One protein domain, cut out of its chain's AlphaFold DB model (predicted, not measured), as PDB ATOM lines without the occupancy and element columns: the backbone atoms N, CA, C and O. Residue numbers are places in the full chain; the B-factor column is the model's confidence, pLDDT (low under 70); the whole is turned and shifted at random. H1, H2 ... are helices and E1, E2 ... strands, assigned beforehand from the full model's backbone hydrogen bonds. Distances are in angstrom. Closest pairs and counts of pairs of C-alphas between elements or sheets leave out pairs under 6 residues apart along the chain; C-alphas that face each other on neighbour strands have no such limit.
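This is residues 101 to 137, 172 to 275 and 284 to 289 of the 1265 residues of an uncharacterized protein of Paenibacillus sp. SYP-B3998 (UniProt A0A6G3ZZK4). A twisted antiparallel sheet of six strands runs through the domain, drawn out at one end into an arm where the hairpin of E3 and E4 and the far part of E5 lie. The short helices H1 and H2 sit together on one side of this sheet and H3 lies on that side too, away from both of them, while the long loop of residues 197 to 221 lies on the sheet's other side and H4 sits at the end away from the arm. The printed part has 147 residues with four named helices and six named strands, which follow one another along the chain as H1, H2, H3, E1, E2, E3, E4, H4, E5 and E6; E4 has three neighbour strands, with E2 and E3 on one side of it and E5 on the other side. The class is mixed, helices and strands, with 64 residues in named elements, under half of those printed. The whole is compact, with a radius of gyration of the C-alphas of 16.6 A and spans of 49 by 39 by 31 A.

The longest strand, E4, covers residues 238 to 249 and measures 31.7 A, from C-alpha 238 at (-33.936, 40.801, 4.762) to C-alpha 249 at (-2.207, 41.764, 4.540). E5 is residues 265 to 274, 26.7 A; E1 is 189 to 196, 22.7 A; E2 is 222 to 228, 20.0 A. E6 is 284 to 287, 9.6 A, and E3 is 233 to 235, 6.5 A. Of the helices, H1 is 109 to 112, 5.3 A, beginning at C-alpha 109 (2.600, 39.921, 13.462); H2 is 133 to 136, 5.4 A; H3 is 178 to 183, 8.9 A; H4 is 253 to 258, 8.8 A.

E4 bends by 54 degrees at residue 242. E2, beside residues 244 to 249, and E3, beside 238 to 240, lie on one side of E4, and E5 on the other side. N 225 and O 247 of E2 and E4 are 2.9 A apart, N 235 and O 238 of the hairpin E3 and E4 2.9 A, and N 244 and O 269 of E4 and E5 2.8 A, each within hydrogen-bond range. Edge strand E1 forms a hairpin with E2, with N 194 and O 224 3.0 A apart, and edge strand E6 pairs with E5, with N 285 and O 268 2.7 A apart. H2 is on the sheet but only grazes it, with residues 133 to 134. H1 touches H2, the closest C-alphas being those of Phe 109 and Asp 135, 5.6 A apart. H1, H3 and H4 are not on the sheet. In H3 and H4 every O i to N i+4 pair is within hydrogen-bond range; H1 and H2 are too short for such a pair.

The C-alphas farthest apart are those of Asn 200 and Ser 236, 51.4 A. Residues 138 to 171 and 276 to 283 are not printed, with C-alpha gaps of 8.9 A and 19.2 A. The links H1 to H2 and E1 to E2 are long, and residues 101 to 106 stand free. Mean pLDDT of the printed part is 78.6; 39 residues are under 70, among them 120 to 131, 175 to 185 and 233 to 238.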
ATOM      1  N   ASN A 101      -3.200  34.735  28.567       87.44
ATOM      2  CA  ASN A 101      -3.121  36.114  29.052       87.44
ATOM      3  C   ASN A 101      -1.875  36.814  28.480       87.44
ATOM      4  O   ASN A 101      -0.867  36.906  29.182       87.44
ATOM      5  N   PRO A 102      -1.913  37.252  27.211       87.19
ATOM      6  CA  PRO A 102      -0.775  37.907  26.581       87.19
ATOM      7  C   PRO A 102      -0.533  39.313  27.154       87.19
ATOM      8  O   PRO A 102      -1.471  40.077  27.385       87.19
ATOM      9  N   GLY A 103       0.732  39.642  27.403       80.56
ATOM     10  CA  GLY A 103       1.209  40.947  27.852       80.56
ATOM     11  C   GLY A 103       1.641  41.874  26.704       80.56
ATOM     12  O   GLY A 103       1.740  41.456  25.552       80.56
ATOM     13  N   PRO A 104       1.971  43.144  27.004       71.94
ATOM     14  CA  PRO A 104       2.271  44.167  25.991       71.94
ATOM     15  C   PRO A 104       3.542  43.901  25.165       71.94
ATOM     16  O   PRO A 104       3.695  44.465  24.086       71.94
ATOM     17  N   ASN A 105       4.447  43.047  25.657       78.69
ATOM     18  CA  ASN A 105       5.706  42.699  24.990       78.69
ATOM     19  C   ASN A 105       5.666  41.341  24.274       78.69
ATOM     20  O   ASN A 105       6.697  40.915  23.743       78.69
ATOM     21  N   ASP A 106       4.518  40.662  24.254       86.62
ATOM     22  CA  ASP A 106       4.389  39.331  23.665       86.62
ATOM     23  C   ASP A 106       4.413  39.377  22.126       86.62
ATOM     24  O   ASP A 106       4.725  40.403  21.509       86.62
ATOM     25  N   TRP A 107       4.247  38.224  21.480       93.31
ATOM     26  CA  TRP A 107       4.319  38.119  20.026       93.31
ATOM     27  C   TRP A 107       3.249  38.981  19.328       93.31
ATOM     28  O   TRP A 107       2.125  39.117  19.802       93.31
ATOM     29  N   LYS A 108       3.637  39.551  18.186       91.69
ATOM     30  CA  LYS A 108       2.830  40.372  17.278       91.69
ATOM     31  C   LYS A 108       3.203  40.006  15.839       91.69
ATOM     32  O   LYS A 108       4.319  39.525  15.619       91.69
ATOM     33  N   PHE A 109       2.330  40.258  14.865       92.69
ATOM     34  CA  PHE A 109       2.600  39.921  13.462       92.69
ATOM     35  C   PHE A 109       3.821  40.655  12.908       92.69
ATOM     36  O   PHE A 109       4.627  40.030  12.219       92.69
ATOM     37  N   SER A 110       4.032  41.921  13.279       91.12
ATOM     38  CA  SER A 110       5.217  42.697  12.881       91.12
ATOM     39  C   SER A 110       6.542  42.093  13.353       91.12
ATOM     40  O   SER A 110       7.575  42.313  12.731       91.12
ATOM     41  N   LYS A 111       6.552  41.273  14.416       91.81
ATOM     42  CA  LYS A 111       7.772  40.550  14.811       91.81
ATOM     43  C   LYS A 111       8.114  39.438  13.820       91.81
ATOM     44  O   LYS A 111       9.289  39.136  13.635       91.81
ATOM     45  N   SER A 112       7.101  38.834  13.200       93.12
ATOM     46  CA  SER A 112       7.289  37.808  12.174       93.12
ATOM     47  C   SER A 112       7.504  38.403  10.781       93.12
ATOM     48  O   SER A 112       8.317  37.888  10.011       93.12
ATOM     49  N   PHE A 113       6.844  39.525  10.496       92.88
ATOM     50  CA  PHE A 113       6.869  40.244   9.222       92.88
ATOM     51  C   PHE A 113       7.250  41.717   9.460       92.88
ATOM     52  O   PHE A 113       6.381  42.590   9.450       92.88
ATOM     53  N   PRO A 114       8.540  42.015   9.712       89.88
ATOM     54  CA  PRO A 114       8.985  43.351  10.125       89.88
ATOM     55  C   PRO A 114       8.851  44.421   9.040       89.88
ATOM     56  O   PRO A 114       8.840  45.605   9.356       89.88
ATOM     57  N   THR A 115       8.752  44.013   7.775       89.31
ATOM     58  CA  THR A 115       8.625  44.901   6.612       89.31
ATOM     59  C   THR A 115       7.204  44.960   6.064       89.31
ATOM     60  O   THR A 115       7.019  45.421   4.948       89.31
ATOM     61  N   MET A 116       6.201  44.463   6.792       87.31
ATOM     62  CA  MET A 116       4.798  44.513   6.369       87.31
ATOM     63  C   MET A 116       4.355  45.961   6.051       87.31
ATOM     64  O   MET A 116       4.860  46.896   6.672       87.31
ATOM     65  N   PRO A 117       3.423  46.192   5.111       81.75
ATOM     66  CA  PRO A 117       2.943  47.543   4.851       81.75
ATOM     67  C   PRO A 117       2.259  48.134   6.083       81.75
ATOM     68  O   PRO A 117       1.469  47.465   6.757       81.75
ATOM     69  N   GLN A 118       2.548  49.400   6.357       77.69
ATOM     70  CA  GLN A 118       1.886  50.162   7.408       77.69
ATOM     71  C   GLN A 118       0.734  50.965   6.795       77.69
ATOM     72  O   GLN A 118       0.859  51.467   5.678       77.69
ATOM     73  N   ILE A 119      -0.382  51.112   7.514       71.31
ATOM     74  CA  ILE A 119      -1.518  51.921   7.049       71.31
ATOM     75  C   ILE A 119      -1.839  53.052   8.021       71.31
ATOM     76  O   ILE A 119      -1.425  53.042   9.183       71.31
ATOM     77  N   VAL A 120      -2.552  54.060   7.520       65.75
ATOM     78  CA  VAL A 120      -2.987  55.210   8.315       65.75
ATOM     79  C   VAL A 120      -4.013  54.751   9.353       65.75
ATOM     80  O   VAL A 120      -4.991  54.089   9.015       65.75
ATOM     81  N   ASP A 121      -3.771  55.112  10.612       64.25
ATOM     82  CA  ASP A 121      -4.715  54.962  11.719       64.25
ATOM     83  C   ASP A 121      -5.433  56.304  11.923       64.25
ATOM     84  O   ASP A 121      -4.798  57.296  12.292       64.25
ATOM     85  N   TYR A 122      -6.736  56.351  11.634       59.94
ATOM     86  CA  TYR A 122      -7.514  57.596  11.613       59.94
ATOM     87  C   TYR A 122      -7.907  58.102  13.011       59.94
ATOM     88  O   TYR A 122      -8.281  59.267  13.147       59.94
ATOM     89  N   ASP A 123      -7.751  57.277  14.052       58.47
ATOM     90  CA  ASP A 123      -7.954  57.676  15.453       58.47
ATOM     91  C   ASP A 123      -6.720  58.379  16.056       58.47
ATOM     92  O   ASP A 123      -6.771  58.906  17.176       58.47
ATOM     93  N   ARG A 124      -5.591  58.419  15.330       59.66
ATOM     94  CA  ARG A 124      -4.369  59.114  15.757       59.66
ATOM     95  C   ARG A 124      -4.274  60.493  15.094       59.66
ATOM     96  O   ARG A 124      -4.453  60.607  13.883       59.66
ATOM     97  N   PRO A 125      -3.971  61.570  15.847       50.50
ATOM     98  CA  PRO A 125      -3.812  62.901  15.268       50.50
ATOM     99  C   PRO A 125      -2.696  62.912  14.212       50.50
ATOM    100  O   PRO A 125      -1.655  62.278  14.383       50.50
ATOM    101  N   SER A 126      -2.907  63.662  13.125       50.16
ATOM    102  CA  SER A 126      -1.979  63.773  11.994       50.16
ATOM    103  C   SER A 126      -0.555  64.111  12.461       50.16
ATOM    104  O   SER A 126      -0.308  65.235  12.907       50.16
ATOM    105  N   GLY A 127       0.372  63.151  12.359       53.50
ATOM    106  CA  GLY A 127       1.780  63.320  12.741       53.50
ATOM    107  C   GLY A 127       2.456  62.115  13.416       53.50
ATOM    108  O   GLY A 127       3.680  62.128  13.513       53.50
ATOM    109  N   ASP A 128       1.710  61.089  13.844       51.47
ATOM    110  CA  ASP A 128       2.247  59.849  14.443       51.47
ATOM    111  C   ASP A 128       2.318  58.671  13.436       51.47
ATOM    112  O   ASP A 128       1.625  58.700  12.416       51.47
ATOM    113  N   PRO A 129       3.174  57.649  13.669       50.69
ATOM    114  CA  PRO A 129       3.543  56.657  12.655       50.69
ATOM    115  C   PRO A 129       2.374  55.759  12.231       50.69
ATOM    116  O   PRO A 129       1.561  55.344  13.061       50.69
ATOM    117  N   LEU A 130       2.363  55.427  10.932       60.25
ATOM    118  CA  LEU A 130       1.521  54.403  10.312       60.25
ATOM    119  C   LEU A 130       1.531  53.122  11.176       60.25
ATOM    120  O   LEU A 130       2.582  52.692  11.660       60.25
ATOM    121  N   ALA A 131       0.361  52.527  11.406       66.00
ATOM    122  CA  ALA A 131       0.205  51.365  12.278       66.00
ATOM    123  C   ALA A 131       0.227  50.052  11.478       66.00
ATOM    124  O   ALA A 131      -0.085  50.027  10.287       66.00
ATOM    125  N   PHE A 132       0.567  48.949  12.151       76.31
ATOM    126  CA  PHE A 132       0.376  47.585  11.652       76.31
ATOM    127  C   PHE A 132      -0.954  47.053  12.206       76.31
ATOM    128  O   PHE A 132      -0.977  46.581  13.339       76.31
ATOM    129  N   PRO A 133      -2.076  47.077  11.473       75.31
ATOM    130  CA  PRO A 133      -3.381  46.793  12.082       75.31
ATOM    131  C   PRO A 133      -3.530  45.340  12.552       75.31
ATOM    132  O   PRO A 133      -4.300  45.052  13.464       75.31
ATOM    133  N   LEU A 134      -2.755  44.414  11.972       87.06
ATOM    134  CA  LEU A 134      -2.662  43.032  12.449       87.06
ATOM    135  C   LEU A 134      -2.110  42.926  13.884       87.06
ATOM    136  O   LEU A 134      -2.441  41.974  14.589       87.06
ATOM    137  N   ASP A 135      -1.296  43.886  14.333       87.38
ATOM    138  CA  ASP A 135      -0.695  43.896  15.674       87.38
ATOM    139  C   ASP A 135      -1.651  44.351  16.781       87.38
ATOM    140  O   ASP A 135      -1.336  44.171  17.964       87.38
ATOM    141  N   ASP A 136      -2.776  44.954  16.401       80.94
ATOM    142  CA  ASP A 136      -3.795  45.472  17.316       80.94
ATOM    143  C   ASP A 136      -4.961  44.486  17.501       80.94
ATOM    144  O   ASP A 136      -5.893  44.739  18.269       80.94
ATOM    145  N   LEU A 137      -4.901  43.318  16.846       86.56
ATOM    146  CA  LEU A 137      -5.865  42.246  17.062       86.56
ATOM    147  C   LEU A 137      -5.685  41.652  18.481       86.56
ATOM    148  O   LEU A 137      -4.591  41.204  18.833       86.56
ATOM    149  N   PRO A 172     -13.633  39.935  20.626       78.50
ATOM    150  CA  PRO A 172     -14.278  40.930  19.761       78.50
ATOM    151  C   PRO A 172     -14.197  42.349  20.355       78.50
ATOM    152  O   PRO A 172     -15.191  42.926  20.784       78.50
ATOM    153  N   THR A 173     -12.989  42.911  20.415       74.81
ATOM    154  CA  THR A 173     -12.710  44.287  20.873       74.81
ATOM    155  C   THR A 173     -11.863  45.042  19.837       74.81
ATOM    156  O   THR A 173     -11.333  44.428  18.914       74.81
ATOM    157  N   GLY A 174     -11.705  46.365  19.972       71.88
ATOM    158  CA  GLY A 174     -10.917  47.174  19.026       71.88
ATOM    159  C   GLY A 174     -11.588  47.274  17.651       71.88
ATOM    160  O   GLY A 174     -12.792  47.516  17.592       71.88
ATOM    161  N   ILE A 175     -10.845  47.023  16.562       65.12
ATOM    162  CA  ILE A 175     -11.337  47.077  15.165       65.12
ATOM    163  C   ILE A 175     -12.542  46.153  14.897       65.12
ATOM    164  O   ILE A 175     -13.329  46.397  13.984       65.12
ATOM    165  N   VAL A 176     -12.733  45.119  15.732       68.25
ATOM    166  CA  VAL A 176     -13.880  44.195  15.646       68.25
ATOM    167  C   VAL A 176     -15.028  44.534  16.604       68.25
ATOM    168  O   VAL A 176     -16.118  43.970  16.527       68.25
ATOM    169  N   GLY A 177     -14.829  45.529  17.471       65.50
ATOM    170  CA  GLY A 177     -15.816  45.974  18.455       65.50
ATOM    171  C   GLY A 177     -17.044  46.663  17.854       65.50
ATOM    172  O   GLY A 177     -18.108  46.608  18.464       65.50
ATOM    173  N   ILE A 178     -16.950  47.248  16.650       66.81
ATOM    174  CA  ILE A 178     -18.093  47.906  15.984       66.81
ATOM    175  C   ILE A 178     -19.271  46.946  15.766       66.81
ATOM    176  O   ILE A 178     -20.435  47.338  15.857       66.81
ATOM    177  N   LEU A 179     -18.982  45.657  15.568       65.00
ATOM    178  CA  LEU A 179     -20.007  44.630  15.435       65.00
ATOM    179  C   LEU A 179     -20.785  44.399  16.726       65.00
ATOM    180  O   LEU A 179     -21.955  44.036  16.647       65.00
ATOM    181  N   ALA A 180     -20.191  44.637  17.897       63.97
ATOM    182  CA  ALA A 180     -20.912  44.512  19.159       63.97
ATOM    183  C   ALA A 180     -22.041  45.553  19.272       63.97
ATOM    184  O   ALA A 180     -23.092  45.283  19.855       63.97
ATOM    185  N   THR A 181     -21.859  46.717  18.642       63.91
ATOM    186  CA  THR A 181     -22.870  47.780  18.542       63.91
ATOM    187  C   THR A 181     -24.002  47.418  17.571       63.91
ATOM    188  O   THR A 181     -25.140  47.830  17.785       63.91
ATOM    189  N   ILE A 182     -23.714  46.638  16.519       62.47
ATOM    190  CA  ILE A 182     -24.680  46.265  15.466       62.47
ATOM    191  C   ILE A 182     -25.424  44.963  15.803       62.47
ATOM    192  O   ILE A 182     -26.628  44.856  15.571       62.47
ATOM    193  N   PHE A 183     -24.719  43.970  16.346       65.12
ATOM    194  CA  PHE A 183     -25.195  42.591  16.498       65.12
ATOM    195  C   PHE A 183     -25.318  42.124  17.962       65.12
ATOM    196  O   PHE A 183     -25.826  41.029  18.199       65.12
ATOM    197  N   GLY A 184     -24.919  42.940  18.948       66.81
ATOM    198  CA  GLY A 184     -24.948  42.587  20.376       66.81
ATOM    199  C   GLY A 184     -23.672  41.885  20.862       66.81
ATOM    200  O   GLY A 184     -22.637  41.950  20.213       66.81
ATOM    201  N   GLU A 185     -23.708  41.236  22.030       69.75
ATOM    202  CA  GLU A 185     -22.525  40.576  22.613       69.75
ATOM    203  C   GLU A 185     -22.037  39.407  21.732       69.75
ATOM    204  O   GLU A 185     -22.769  38.446  21.497       69.75
ATOM    205  N   ILE A 186     -20.792  39.489  21.249       73.88
ATOM    206  CA  ILE A 186     -20.161  38.468  20.398       73.88
ATOM    207  C   ILE A 186     -19.235  37.610  21.268       73.88
ATOM    208  O   ILE A 186     -18.421  38.132  22.029       73.88
ATOM    209  N   ALA A 187     -19.352  36.285  21.168       81.31
ATOM    210  CA  ALA A 187     -18.442  35.364  21.849       81.31
ATOM    211  C   ALA A 187     -17.052  35.363  21.176       81.31
ATOM    212  O   ALA A 187     -16.958  35.631  19.977       81.31
ATOM    213  N   PRO A 188     -15.962  35.034  21.896       87.12
ATOM    214  CA  PRO A 188     -14.666  34.820  21.264       87.12
ATOM    215  C   PRO A 188     -14.754  33.778  20.144       87.12
ATOM    216  O   PRO A 188     -15.404  32.745  20.303       87.12
ATOM    217  N   PHE A 189     -14.069  34.042  19.038       89.38
ATOM    218  CA  PHE A 189     -14.084  33.197  17.845       89.38
ATOM    219  C   PHE A 189     -12.663  32.824  17.418       89.38
ATOM    220  O   PHE A 189     -11.682  33.451  17.830       89.38
ATOM    221  N   THR A 190     -12.557  31.783  16.595       94.06
ATOM    222  CA  THR A 190     -11.279  31.306  16.059       94.06
ATOM    223  C   THR A 190     -10.931  32.082  14.794       94.06
ATOM    224  O   THR A 190     -11.598  31.934  13.773       94.06
ATOM    225  N   LEU A 191      -9.859  32.870  14.851       94.69
ATOM    226  CA  LEU A 191      -9.224  33.461  13.679       94.69
ATOM    227  C   LEU A 191      -8.215  32.464  13.116       94.69
ATOM    228  O   LEU A 191      -7.289  32.050  13.818       94.69
ATOM    229  N   HIS A 192      -8.377  32.083  11.855       96.44
ATOM    230  CA  HIS A 192      -7.496  31.118  11.217       96.44
ATOM    231  C   HIS A 192      -7.276  31.424   9.739       96.44
ATOM    232  O   HIS A 192      -8.073  32.107   9.106       96.44
ATOM    233  N   GLY A 193      -6.206  30.893   9.164       95.31
ATOM    234  CA  GLY A 193      -5.969  31.007   7.731       95.31
ATOM    235  C   GLY A 193      -4.542  30.673   7.345       95.31
ATOM    236  O   GLY A 193      -3.786  30.118   8.146       95.31
ATOM    237  N   THR A 194      -4.178  30.993   6.110       95.00
ATOM    238  CA  THR A 194      -2.880  30.646   5.529       95.00
ATOM    239  C   THR A 194      -1.961  31.850   5.453       95.00
ATOM    240  O   THR A 194      -2.397  32.972   5.195       95.00
ATOM    241  N   ILE A 195      -0.666  31.593   5.592       95.12
ATOM    242  CA  ILE A 195       0.383  32.556   5.276       95.12
ATOM    243  C   ILE A 195       1.158  32.004   4.086       95.12
ATOM    244  O   ILE A 195       1.722  30.913   4.154       95.12
ATOM    245  N   ARG A 196       1.188  32.757   2.990       90.88
ATOM    246  CA  ARG A 196       1.897  32.383   1.769       90.88
ATOM    247  C   ARG A 196       3.054  33.345   1.546       90.88
ATOM    248  O   ARG A 196       2.836  34.521   1.281       90.88
ATOM    249  N   LEU A 197       4.278  32.844   1.658       88.31
ATOM    250  CA  LEU A 197       5.470  33.597   1.270       88.31
ATOM    251  C   LEU A 197       5.581  33.620  -0.267       88.31
ATOM    252  O   LEU A 197       5.152  32.653  -0.905       88.31
ATOM    253  N   PRO A 198       6.124  34.690  -0.870       82.81
ATOM    254  CA  PRO A 198       6.265  34.782  -2.314       82.81
ATOM    255  C   PRO A 198       7.335  33.797  -2.793       82.81
ATOM    256  O   PRO A 198       8.405  33.671  -2.190       82.81
ATOM    257  N   ALA A 199       7.057  33.098  -3.888       74.81
ATOM    258  CA  ALA A 199       8.076  32.362  -4.626       74.81
ATOM    259  C   ALA A 199       8.603  33.222  -5.783       74.81
ATOM    260  O   ALA A 199       7.846  33.967  -6.393       74.81
ATOM    261  N   ASN A 200       9.867  33.041  -6.177       62.88
ATOM    262  CA  ASN A 200      10.464  33.747  -7.327       62.88
ATOM    263  C   ASN A 200       9.738  33.495  -8.668       62.88
ATOM    264  O   ASN A 200      10.039  34.144  -9.663       62.88
ATOM    265  N   THR A 201       8.840  32.509  -8.723       64.25
ATOM    266  CA  THR A 201       8.026  32.161  -9.897       64.25
ATOM    267  C   THR A 201       6.602  32.704  -9.829       64.25
ATOM    268  O   THR A 201       5.815  32.432 -10.733       64.25
ATOM    269  N   ASP A 202       6.229  33.383  -8.743       67.50
ATOM    270  CA  ASP A 202       4.888  33.931  -8.602       67.50
ATOM    271  C   ASP A 202       4.717  35.138  -9.527       67.50
ATOM    272  O   ASP A 202       5.506  36.076  -9.500       67.50
ATOM    273  N   ILE A 203       3.660  35.108 -10.337       70.69
ATOM    274  CA  ILE A 203       3.188  36.252 -11.116       70.69
ATOM    275  C   ILE A 203       1.855  36.647 -10.490       70.69
ATOM    276  O   ILE A 203       0.892  35.882 -10.582       70.69
ATOM    277  N   ALA A 204       1.789  37.799  -9.821       70.81
ATOM    278  CA  ALA A 204       0.509  38.287  -9.327       70.81
ATOM    279  C   ALA A 204      -0.265  38.909 -10.493       70.81
ATOM    280  O   ALA A 204       0.242  39.760 -11.219       70.81
ATOM    281  N   ILE A 205      -1.504  38.469 -10.681       77.94
ATOM    282  CA  ILE A 205      -2.418  39.091 -11.638       77.94
ATOM    283  C   ILE A 205      -3.044  40.293 -10.923       77.94
ATOM    284  O   ILE A 205      -3.610  40.074  -9.849       77.94
ATOM    285  N   PRO A 206      -2.963  41.527 -11.455       75.25
ATOM    286  CA  PRO A 206      -3.615  42.677 -10.840       75.25
ATOM    287  C   PRO A 206      -5.098  42.402 -10.586       75.25
ATOM    288  O   PRO A 206      -5.798  41.858 -11.446       75.25
ATOM    289  N   ILE A 207      -5.577  42.743  -9.393       69.88
ATOM    290  CA  ILE A 207      -6.985  42.542  -9.049       69.88
ATOM    291  C   ILE A 207      -7.811  43.659  -9.704       69.88
ATOM    292  O   ILE A 207      -7.464  44.831  -9.546       69.88
ATOM    293  N   PRO A 208      -8.907  43.336 -10.419       67.19
ATOM    294  CA  PRO A 208      -9.800  44.345 -10.974       67.19
ATOM    295  C   PRO A 208     -10.336  45.295  -9.900       67.19
ATOM    296  O   PRO A 208     -10.590  44.889  -8.764       67.19
ATOM    297  N   LEU A 209     -10.598  46.543 -10.290       59.16
ATOM    298  CA  LEU A 209     -11.292  47.514  -9.442       59.16
ATOM    299  C   LEU A 209     -12.551  46.883  -8.818       59.16
ATOM    300  O   LEU A 209     -13.310  46.187  -9.491       59.16
ATOM    301  N   GLN A 210     -12.755  47.137  -7.523       64.75
ATOM    302  CA  GLN A 210     -13.842  46.594  -6.694       64.75
ATOM    303  C   GLN A 210     -13.771  45.087  -6.369       64.75
ATOM    304  O   GLN A 210     -14.684  44.600  -5.715       64.75
ATOM    305  N   SER A 211     -12.724  44.349  -6.749       76.06
ATOM    306  CA  SER A 211     -12.514  42.953  -6.310       76.06
ATOM    307  C   SER A 211     -11.553  42.870  -5.114       76.06
ATOM    308  O   SER A 211     -10.776  43.796  -4.882       76.06
ATOM    309  N   TYR A 212     -11.589  41.773  -4.346       85.50
ATOM    310  CA  TYR A 212     -10.760  41.610  -3.146       85.50
ATOM    311  C   TYR A 212      -9.717  40.487  -3.272       85.50
ATOM    312  O   TYR A 212      -9.916  39.537  -4.030       85.50
ATOM    313  N   PRO A 213      -8.620  40.521  -2.487       87.25
ATOM    314  CA  PRO A 213      -7.561  39.504  -2.542       87.25
ATOM    315  C   PRO A 213      -8.005  38.063  -2.292       87.25
ATOM    316  O   PRO A 213      -7.405  37.132  -2.822       87.25
ATOM    317  N   TRP A 214      -9.073  37.857  -1.521       87.94
ATOM    318  CA  TRP A 214      -9.647  36.526  -1.297       87.94
ATOM    319  C   TRP A 214     -10.546  36.029  -2.441       87.94
ATOM    320  O   TRP A 214     -10.929  34.861  -2.417       87.94
ATOM    321  N   ASP A 215     -10.854  36.876  -3.426       81.62
ATOM    322  CA  ASP A 215     -11.602  36.521  -4.643       81.62
ATOM    323  C   ASP A 215     -10.668  36.230  -5.833       81.62
ATOM    324  O   ASP A 215     -11.121  35.883  -6.926       81.62
ATOM    325  N   ALA A 216      -9.352  36.373  -5.637       80.31
ATOM    326  CA  ALA A 216      -8.360  36.156  -6.675       80.31
ATOM    327  C   ALA A 216      -8.390  34.708  -7.194       80.31
ATOM    328  O   ALA A 216      -8.443  33.737  -6.438       80.31
ATOM    329  N   VAL A 217      -8.297  34.559  -8.520       73.94
ATOM    330  CA  VAL A 217      -8.324  33.249  -9.199       73.94
ATOM    331  C   VAL A 217      -7.103  32.392  -8.835       73.94
ATOM    332  O   VAL A 217      -7.172  31.163  -8.878       73.94
ATOM    333  N   GLN A 218      -5.982  33.025  -8.474       78.75
ATOM    334  CA  GLN A 218      -4.747  32.357  -8.067       78.75
ATOM    335  C   GLN A 218      -4.406  32.672  -6.600       78.75
ATOM    336  O   GLN A 218      -4.665  33.787  -6.150       78.75
ATOM    337  N   PRO A 219      -3.800  31.729  -5.848       78.25
ATOM    338  CA  PRO A 219      -3.382  31.971  -4.469       78.25
ATOM    339  C   PRO A 219      -2.400  33.142  -4.349       78.25
ATOM    340  O   PRO A 219      -1.313  33.122  -4.925       78.25
ATOM    341  N   VAL A 220      -2.749  34.133  -3.539       84.62
ATOM    342  CA  VAL A 220      -1.995  35.383  -3.395       84.62
ATOM    343  C   VAL A 220      -0.925  35.252  -2.302       84.62
ATOM    344  O   VAL A 220      -1.235  34.728  -1.228       84.62
ATOM    345  N   PRO A 221       0.329  35.693  -2.525       90.88
ATOM    346  CA  PRO A 221       1.304  35.861  -1.448       90.88
ATOM    347  C   PRO A 221       0.811  36.854  -0.384       90.88
ATOM    348  O   PRO A 221       0.409  37.963  -0.705       90.88
ATOM    349  N   GLY A 222       0.881  36.491   0.893       91.88
ATOM    350  CA  GLY A 222       0.406  37.327   1.994       91.88
ATOM    351  C   GLY A 222      -0.177  36.532   3.158       91.88
ATOM    352  O   GLY A 222      -0.113  35.302   3.210       91.88
ATOM    353  N   ILE A 223      -0.738  37.267   4.114       94.50
ATOM    354  CA  ILE A 223      -1.421  36.769   5.305       94.50
ATOM    355  C   ILE A 223      -2.923  36.830   5.024       94.50
ATOM    356  O   ILE A 223      -3.499  37.916   4.992       94.50
ATOM    357  N   LEU A 224      -3.544  35.670   4.799       94.69
ATOM    358  CA  LEU A 224      -4.979  35.541   4.538       94.69
ATOM    359  C   LEU A 224      -5.634  34.867   5.737       94.69
ATOM    360  O   LEU A 224      -5.447  33.665   5.939       94.69
ATOM    361  N   LEU A 225      -6.400  35.624   6.520       94.38
ATOM    362  CA  LEU A 225      -7.090  35.122   7.709       94.38
ATOM    363  C   LEU A 225      -8.594  35.309   7.580       94.38
ATOM    364  O   LEU A 225      -9.080  36.251   6.955       94.38
ATOM    365  N   GLN A 226      -9.329  34.418   8.228       94.06
ATOM    366  CA  GLN A 226     -10.767  34.490   8.340       94.06
ATOM    367  C   GLN A 226     -11.251  34.000   9.705       94.06
ATOM    368  O   GLN A 226     -10.603  33.182  10.362       94.06
ATOM    369  N   ALA A 227     -12.414  34.486  10.116       91.31
ATOM    370  CA  ALA A 227     -13.151  33.959  11.250       91.31
ATOM    371  C   ALA A 227     -14.643  33.932  10.931       91.31
ATOM    372  O   ALA A 227     -15.213  34.957  10.553       91.31
ATOM    373  N   ASP A 228     -15.270  32.772  11.108       87.81
ATOM    374  CA  ASP A 228     -16.727  32.677  11.135       87.81
ATOM    375  C   ASP A 228     -17.227  33.322  12.430       87.81
ATOM    376  O   ASP A 228     -16.841  32.927  13.535       87.81
ATOM    377  N   LEU A 229     -18.059  34.348  12.285       82.31
ATOM    378  CA  LEU A 229     -18.613  35.088  13.412       82.31
ATOM    379  C   LEU A 229     -19.887  34.430  13.959       82.31
ATOM    380  O   LEU A 229     -20.393  34.848  15.000       82.31
ATOM    381  N   GLY A 230     -20.439  33.432  13.257       73.00
ATOM    382  CA  GLY A 230     -21.678  32.751  13.632       73.00
ATOM    383  C   GLY A 230     -22.905  33.668  13.634       73.00
ATOM    384  O   GLY A 230     -23.941  33.314  14.200       73.00
ATOM    385  N   LEU A 231     -22.800  34.855  13.029       72.94
ATOM    386  CA  LEU A 231     -23.868  35.845  13.021       72.94
ATOM    387  C   LEU A 231     -24.872  35.514  11.920       72.94
ATOM    388  O   LEU A 231     -24.546  35.459  10.732       72.94
ATOM    389  N   ARG A 232     -26.124  35.344  12.336       74.44
ATOM    390  CA  ARG A 232     -27.289  35.324  11.461       74.44
ATOM    391  C   ARG A 232     -28.294  36.317  12.006       74.44
ATOM    392  O   ARG A 232     -28.739  36.171  13.143       74.44
ATOM    393  N   THR A 233     -28.657  37.311  11.206       67.25
ATOM    394  CA  THR A 233     -29.656  38.303  11.605       67.25
ATOM    395  C   THR A 233     -30.712  38.483  10.528       67.25
ATOM    396  O   THR A 233     -30.454  38.304   9.335       67.25
ATOM    397  N   THR A 234     -31.913  38.851  10.956       68.12
ATOM    398  CA  THR A 234     -33.022  39.184  10.068       68.12
ATOM    399  C   THR A 234     -33.436  40.619  10.355       68.12
ATOM    400  O   THR A 234     -33.881  40.933  11.459       68.12
ATOM    401  N   LEU A 235     -33.292  41.494   9.362       58.41
ATOM    402  CA  LEU A 235     -33.733  42.883   9.429       58.41
ATOM    403  C   LEU A 235     -35.021  43.017   8.604       58.41
ATOM    404  O   LEU A 235     -34.986  43.119   7.379       58.41
ATOM    405  N   SER A 236     -36.177  42.996   9.275       68.88
ATOM    406  CA  SER A 236     -37.492  42.931   8.616       68.88
ATOM    407  C   SER A 236     -37.628  41.680   7.725       68.88
ATOM    408  O   SER A 236     -37.665  40.574   8.256       68.88
ATOM    409  N   ALA A 237     -37.701  41.823   6.396       68.06
ATOM    410  CA  ALA A 237     -37.745  40.710   5.440       68.06
ATOM    411  C   ALA A 237     -36.358  40.304   4.901       68.06
ATOM    412  O   ALA A 237     -36.257  39.314   4.179       68.06
ATOM    413  N   LEU A 238     -35.301  41.059   5.221       66.62
ATOM    414  CA  LEU A 238     -33.936  40.801   4.762       66.62
ATOM    415  C   LEU A 238     -33.231  39.835   5.710       66.62
ATOM    416  O   LEU A 238     -33.355  39.975   6.926       66.62
ATOM    417  N   THR A 239     -32.459  38.893   5.175       75.44
ATOM    418  CA  THR A 239     -31.666  37.961   5.996       75.44
ATOM    419  C   THR A 239     -30.191  38.111   5.667       75.44
ATOM    420  O   THR A 239     -29.820  37.964   4.508       75.44
ATOM    421  N   PHE A 240     -29.370  38.401   6.677       75.25
ATOM    422  CA  PHE A 240     -27.914  38.392   6.573       75.25
ATOM    423  C   PHE A 240     -27.368  37.133   7.246       75.25
ATOM    424  O   PHE A 240     -27.650  36.879   8.423       75.25
ATOM    425  N   GLU A 241     -26.617  36.334   6.498       81.50
ATOM    426  CA  GLU A 241     -26.056  35.068   6.967       81.50
ATOM    427  C   GLU A 241     -24.642  34.826   6.431       81.50
ATOM    428  O   GLU A 241     -24.198  35.463   5.477       81.50
ATOM    429  N   GLY A 242     -23.917  33.909   7.076       79.06
ATOM    430  CA  GLY A 242     -22.541  33.583   6.695       79.06
ATOM    431  C   GLY A 242     -21.567  34.735   6.940       79.06
ATOM    432  O   GLY A 242     -20.710  34.993   6.101       79.06
ATOM    433  N   ALA A 243     -21.726  35.449   8.058       83.44
ATOM    434  CA  ALA A 243     -20.855  36.558   8.419       83.44
ATOM    435  C   ALA A 243     -19.430  36.068   8.719       83.44
ATOM    436  O   ALA A 243     -19.196  35.364   9.704       83.44
ATOM    437  N   VAL A 244     -18.477  36.485   7.895       88.38
ATOM    438  CA  VAL A 244     -17.062  36.141   8.025       88.38
ATOM    439  C   VAL A 244     -16.251  37.419   8.157       88.38
ATOM    440  O   VAL A 244     -16.312  38.292   7.290       88.38
ATOM    441  N   PHE A 245     -15.458  37.515   9.221       88.62
ATOM    442  CA  PHE A 245     -14.387  38.499   9.305       88.62
ATOM    443  C   PHE A 245     -13.226  38.024   8.439       88.62
ATOM    444  O   PHE A 245     -12.752  36.908   8.629       88.62
ATOM    445  N   ARG A 246     -12.794  38.844   7.484       91.50
ATOM    446  CA  ARG A 246     -11.711  38.552   6.544       91.50
ATOM    447  C   ARG A 246     -10.586  39.550   6.718       91.50
ATOM    448  O   ARG A 246     -10.816  40.746   6.886       91.50
ATOM    449  N   VAL A 247      -9.366  39.043   6.632       91.12
ATOM    450  CA  VAL A 247      -8.154  39.846   6.668       91.12
ATOM    451  C   VAL A 247      -7.246  39.411   5.539       91.12
ATOM    452  O   VAL A 247      -6.952  38.225   5.383       91.12
ATOM    453  N   TYR A 248      -6.772  40.392   4.790       92.44
ATOM    454  CA  TYR A 248      -5.640  40.251   3.905       92.44
ATOM    455  C   TYR A 248      -4.590  41.300   4.265       92.44
ATOM    456  O   TYR A 248      -4.895  42.488   4.357       92.44
ATOM    457  N   ALA A 249      -3.348  40.866   4.440       91.06
ATOM    458  CA  ALA A 249      -2.207  41.764   4.540       91.06
ATOM    459  C   ALA A 249      -1.039  41.219   3.708       91.06
ATOM    460  O   ALA A 249      -0.695  40.040   3.850       91.06
ATOM    461  N   PRO A 250      -0.386  42.044   2.873       91.25
ATOM    462  CA  PRO A 250       0.887  41.685   2.271       91.25
ATOM    463  C   PRO A 250       1.929  41.366   3.341       91.25
ATOM    464  O   PRO A 250       1.935  41.947   4.421       91.25
ATOM    465  N   HIS A 251       2.843  40.453   3.035       88.31
ATOM    466  CA  HIS A 251       3.905  40.059   3.963       88.31
ATOM    467  C   HIS A 251       5.077  41.066   3.990       88.31
ATOM    468  O   HIS A 251       5.878  41.024   4.924       88.31
ATOM    469  N   SER A 252       5.188  41.952   2.987       88.62
ATOM    470  CA  SER A 252       6.185  43.026   2.909       88.62
ATOM    471  C   SER A 252       5.699  44.230   2.081       88.62
ATOM    472  O   SER A 252       4.818  44.099   1.230       88.62
ATOM    473  N   GLU A 253       6.285  45.401   2.328       83.25
ATOM    474  CA  GLU A 253       6.100  46.645   1.570       83.25
ATOM    475  C   GLU A 253       6.694  46.546   0.161       83.25
ATOM    476  O   GLU A 253       6.087  47.013  -0.794       83.25
ATOM    477  N   GLU A 254       7.826  45.859   0.008       84.06
ATOM    478  CA  GLU A 254       8.450  45.597  -1.295       84.06
ATOM    479  C   GLU A 254       7.504  44.838  -2.233       84.06
ATOM    480  O   GLU A 254       7.291  45.251  -3.368       84.06
ATOM    481  N   TRP A 255       6.849  43.786  -1.732       85.19
ATOM    482  CA  TRP A 255       5.875  43.047  -2.529       85.19
ATOM    483  C   TRP A 255       4.657  43.907  -2.892       85.19
ATOM    484  O   TRP A 255       4.123  43.776  -3.991       85.19
ATOM    485  N   LEU A 256       4.223  44.800  -1.995       83.00
ATOM    486  CA  LEU A 256       3.120  45.725  -2.264       83.00
ATOM    487  C   LEU A 256       3.483  46.752  -3.346       83.00
ATOM    488  O   LEU A 256       2.646  47.047  -4.192       83.00
ATOM    489  N   LEU A 257       4.714  47.272  -3.345       78.62
ATOM    490  CA  LEU A 257       5.189  48.212  -4.368       78.62
ATOM    491  C   LEU A 257       5.177  47.597  -5.772       78.62
ATOM    492  O   LEU A 257       4.926  48.300  -6.747       78.62
ATOM    493  N   GLU A 258       5.430  46.292  -5.873       79.25
ATOM    494  CA  GLU A 258       5.373  45.554  -7.138       79.25
ATOM    495  C   GLU A 258       3.949  45.121  -7.528       79.25
ATOM    496  O   GLU A 258       3.705  44.803  -8.689       79.25
ATOM    497  N   ASN A 259       3.009  45.101  -6.576       82.88
ATOM    498  CA  ASN A 259       1.661  44.546  -6.737       82.88
ATOM    499  C   ASN A 259       0.615  45.454  -6.062       82.88
ATOM    500  O   ASN A 259      -0.123  45.036  -5.165       82.88
ATOM    501  N   ASP A 260       0.555  46.712  -6.494       78.94
ATOM    502  CA  ASP A 260      -0.176  47.810  -5.842       78.94
ATOM    503  C   ASP A 260      -1.697  47.601  -5.699       78.94
ATOM    504  O   ASP A 260      -2.315  48.151  -4.785       78.94
ATOM    505  N   THR A 261      -2.302  46.761  -6.540       78.81
ATOM    506  CA  THR A 261      -3.720  46.366  -6.430       78.81
ATOM    507  C   THR A 261      -4.035  45.509  -5.196       78.81
ATOM    508  O   THR A 261      -5.202  45.341  -4.843       78.81
ATOM    509  N   TYR A 262      -3.023  44.997  -4.490       85.06
ATOM    510  CA  TYR A 262      -3.169  44.132  -3.319       85.06
ATOM    511  C   TYR A 262      -2.928  44.883  -2.002       85.06
ATOM    512  O   TYR A 262      -2.076  44.508  -1.195       85.06
ATOM    513  N   GLN A 263      -3.691  45.947  -1.763       84.31
ATOM    514  CA  GLN A 263      -3.605  46.719  -0.520       84.31
ATOM    515  C   GLN A 263      -4.052  45.896   0.710       84.31
ATOM    516  O   GLN A 263      -4.928  45.032   0.582       84.31
ATOM    517  N   PRO A 264      -3.493  46.150   1.914       86.19
ATOM    518  CA  PRO A 264      -3.992  45.552   3.150       86.19
ATOM    519  C   PRO A 264      -5.476  45.874   3.349       86.19
ATOM    520  O   PRO A 264      -5.879  47.033   3.252       86.19
ATOM    521  N   ILE A 265      -6.289  44.865   3.659       85.94
ATOM    522  CA  ILE A 265      -7.725  45.044   3.862       85.94
ATOM    523  C   ILE A 265      -8.266  44.144   4.973       85.94
ATOM    524  O   ILE A 265      -8.003  42.944   5.044       85.94
ATOM    525  N   PHE A 266      -9.081  44.756   5.824       85.12
ATOM    526  CA  PHE A 266      -9.895  44.109   6.841       85.12
ATOM    527  C   PHE A 266     -11.339  44.309   6.422       85.12
ATOM    528  O   PHE A 266     -11.708  45.424   6.064       85.12
ATOM    529  N   ALA A 267     -12.155  43.266   6.424       87.38
ATOM    530  CA  ALA A 267     -13.549  43.410   6.037       87.38
ATOM    531  C   ALA A 267     -14.451  42.418   6.756       87.38
ATOM    532  O   ALA A 267     -14.039  41.311   7.105       87.38
ATOM    533  N   TYR A 268     -15.717  42.787   6.904       83.62
ATOM    534  CA  TYR A 268     -16.775  41.802   7.094       83.62
ATOM    535  C   TYR A 268     -17.347  41.427   5.747       83.62
ATOM    536  O   TYR A 268     -17.613  42.288   4.919       83.62
ATOM    537  N   SER A 269     -17.558  40.142   5.537       87.00
ATOM    538  CA  SER A 269     -18.264  39.638   4.367       87.00
ATOM    539  C   SER A 269     -19.444  38.795   4.811       87.00
ATOM    540  O   SER A 269     -19.430  38.237   5.906       87.00
ATOM    541  N   GLY A 270     -20.467  38.704   3.978       84.12
ATOM    542  CA  GLY A 270     -21.592  37.810   4.208       84.12
ATOM    543  C   GLY A 270     -22.623  37.944   3.108       84.12
ATOM    544  O   GLY A 270     -22.485  38.766   2.203       84.12
ATOM    545  N   LYS A 271     -23.670  37.132   3.189       84.44
ATOM    546  CA  LYS A 271     -24.719  37.089   2.176       84.44
ATOM    547  C   LYS A 271     -25.966  37.780   2.681       84.44
ATOM    548  O   LYS A 271     -26.487  37.424   3.735       84.44
ATOM    549  N   LEU A 272     -26.452  38.755   1.919       78.81
ATOM    550  CA  LEU A 272     -27.741  39.394   2.140       78.81
ATOM    551  C   LEU A 272     -28.769  38.822   1.167       78.81
ATOM    552  O   LEU A 272     -28.691  39.036  -0.041       78.81
ATOM    553  N   SER A 273     -29.774  38.144   1.703       76.19
ATOM    554  CA  SER A 273     -30.957  37.744   0.951       76.19
ATOM    555  C   SER A 273     -31.999  38.863   0.983       76.19
ATOM    556  O   SER A 273     -32.360  39.354   2.060       76.19
ATOM    557  N   ILE A 274     -32.500  39.238  -0.197       70.94
ATOM    558  CA  ILE A 274     -33.589  40.199  -0.420       70.94
ATOM    559  C   ILE A 274     -34.759  39.450  -1.087       70.94
ATOM    560  O   ILE A 274     -34.918  39.496  -2.312       70.94
ATOM    561  N   PRO A 275     -35.616  38.759  -0.310       68.75
ATOM    562  CA  PRO A 275     -36.646  37.878  -0.864       68.75
ATOM    563  C   PRO A 275     -37.650  38.589  -1.775       68.75
ATOM    564  O   PRO A 275     -38.113  38.010  -2.750       68.75
ATOM    565  N   THR A 284     -19.663  43.044   1.138       85.69
ATOM    566  CA  THR A 284     -18.383  43.278   1.799       85.69
ATOM    567  C   THR A 284     -18.395  44.653   2.443       85.69
ATOM    568  O   THR A 284     -18.804  45.638   1.834       85.69
ATOM    569  N   ALA A 285     -17.954  44.710   3.691       82.50
ATOM    570  CA  ALA A 285     -17.827  45.921   4.470       82.50
ATOM    571  C   ALA A 285     -16.364  46.106   4.878       82.50
ATOM    572  O   ALA A 285     -15.950  45.535   5.894       82.50
ATOM    573  N   PRO A 286     -15.561  46.825   4.069       83.00
ATOM    574  CA  PRO A 286     -14.198  47.173   4.432       83.00
ATOM    575  C   PRO A 286     -14.178  47.963   5.739       83.00
ATOM    576  O   PRO A 286     -15.030  48.816   5.981       83.00
ATOM    577  N   LEU A 287     -13.192  47.674   6.576       76.38
ATOM    578  CA  LEU A 287     -12.975  48.340   7.845       76.38
ATOM    579  C   LEU A 287     -11.803  49.288   7.718       76.38
ATOM    580  O   LEU A 287     -10.714  48.906   7.286       76.38
ATOM    581  N   VAL A 288     -12.039  50.510   8.169       68.69
ATOM    582  CA  VAL A 288     -10.997  51.505   8.360       68.69
ATOM    583  C   VAL A 288     -10.539  51.411   9.817       68.69
ATOM    584  O   VAL A 288     -11.374  51.529  10.719       68.69
ATOM    585  N   PRO A 289      -9.246  51.168  10.094       64.75
ATOM    586  CA  PRO A 289      -8.732  51.219  11.459       64.75
ATOM    587  C   PRO A 289      -9.007  52.588  12.091       64.75
ATOM    588  O   PRO A 289      -8.700  53.622  11.498       64.75
TER     589      PRO A 289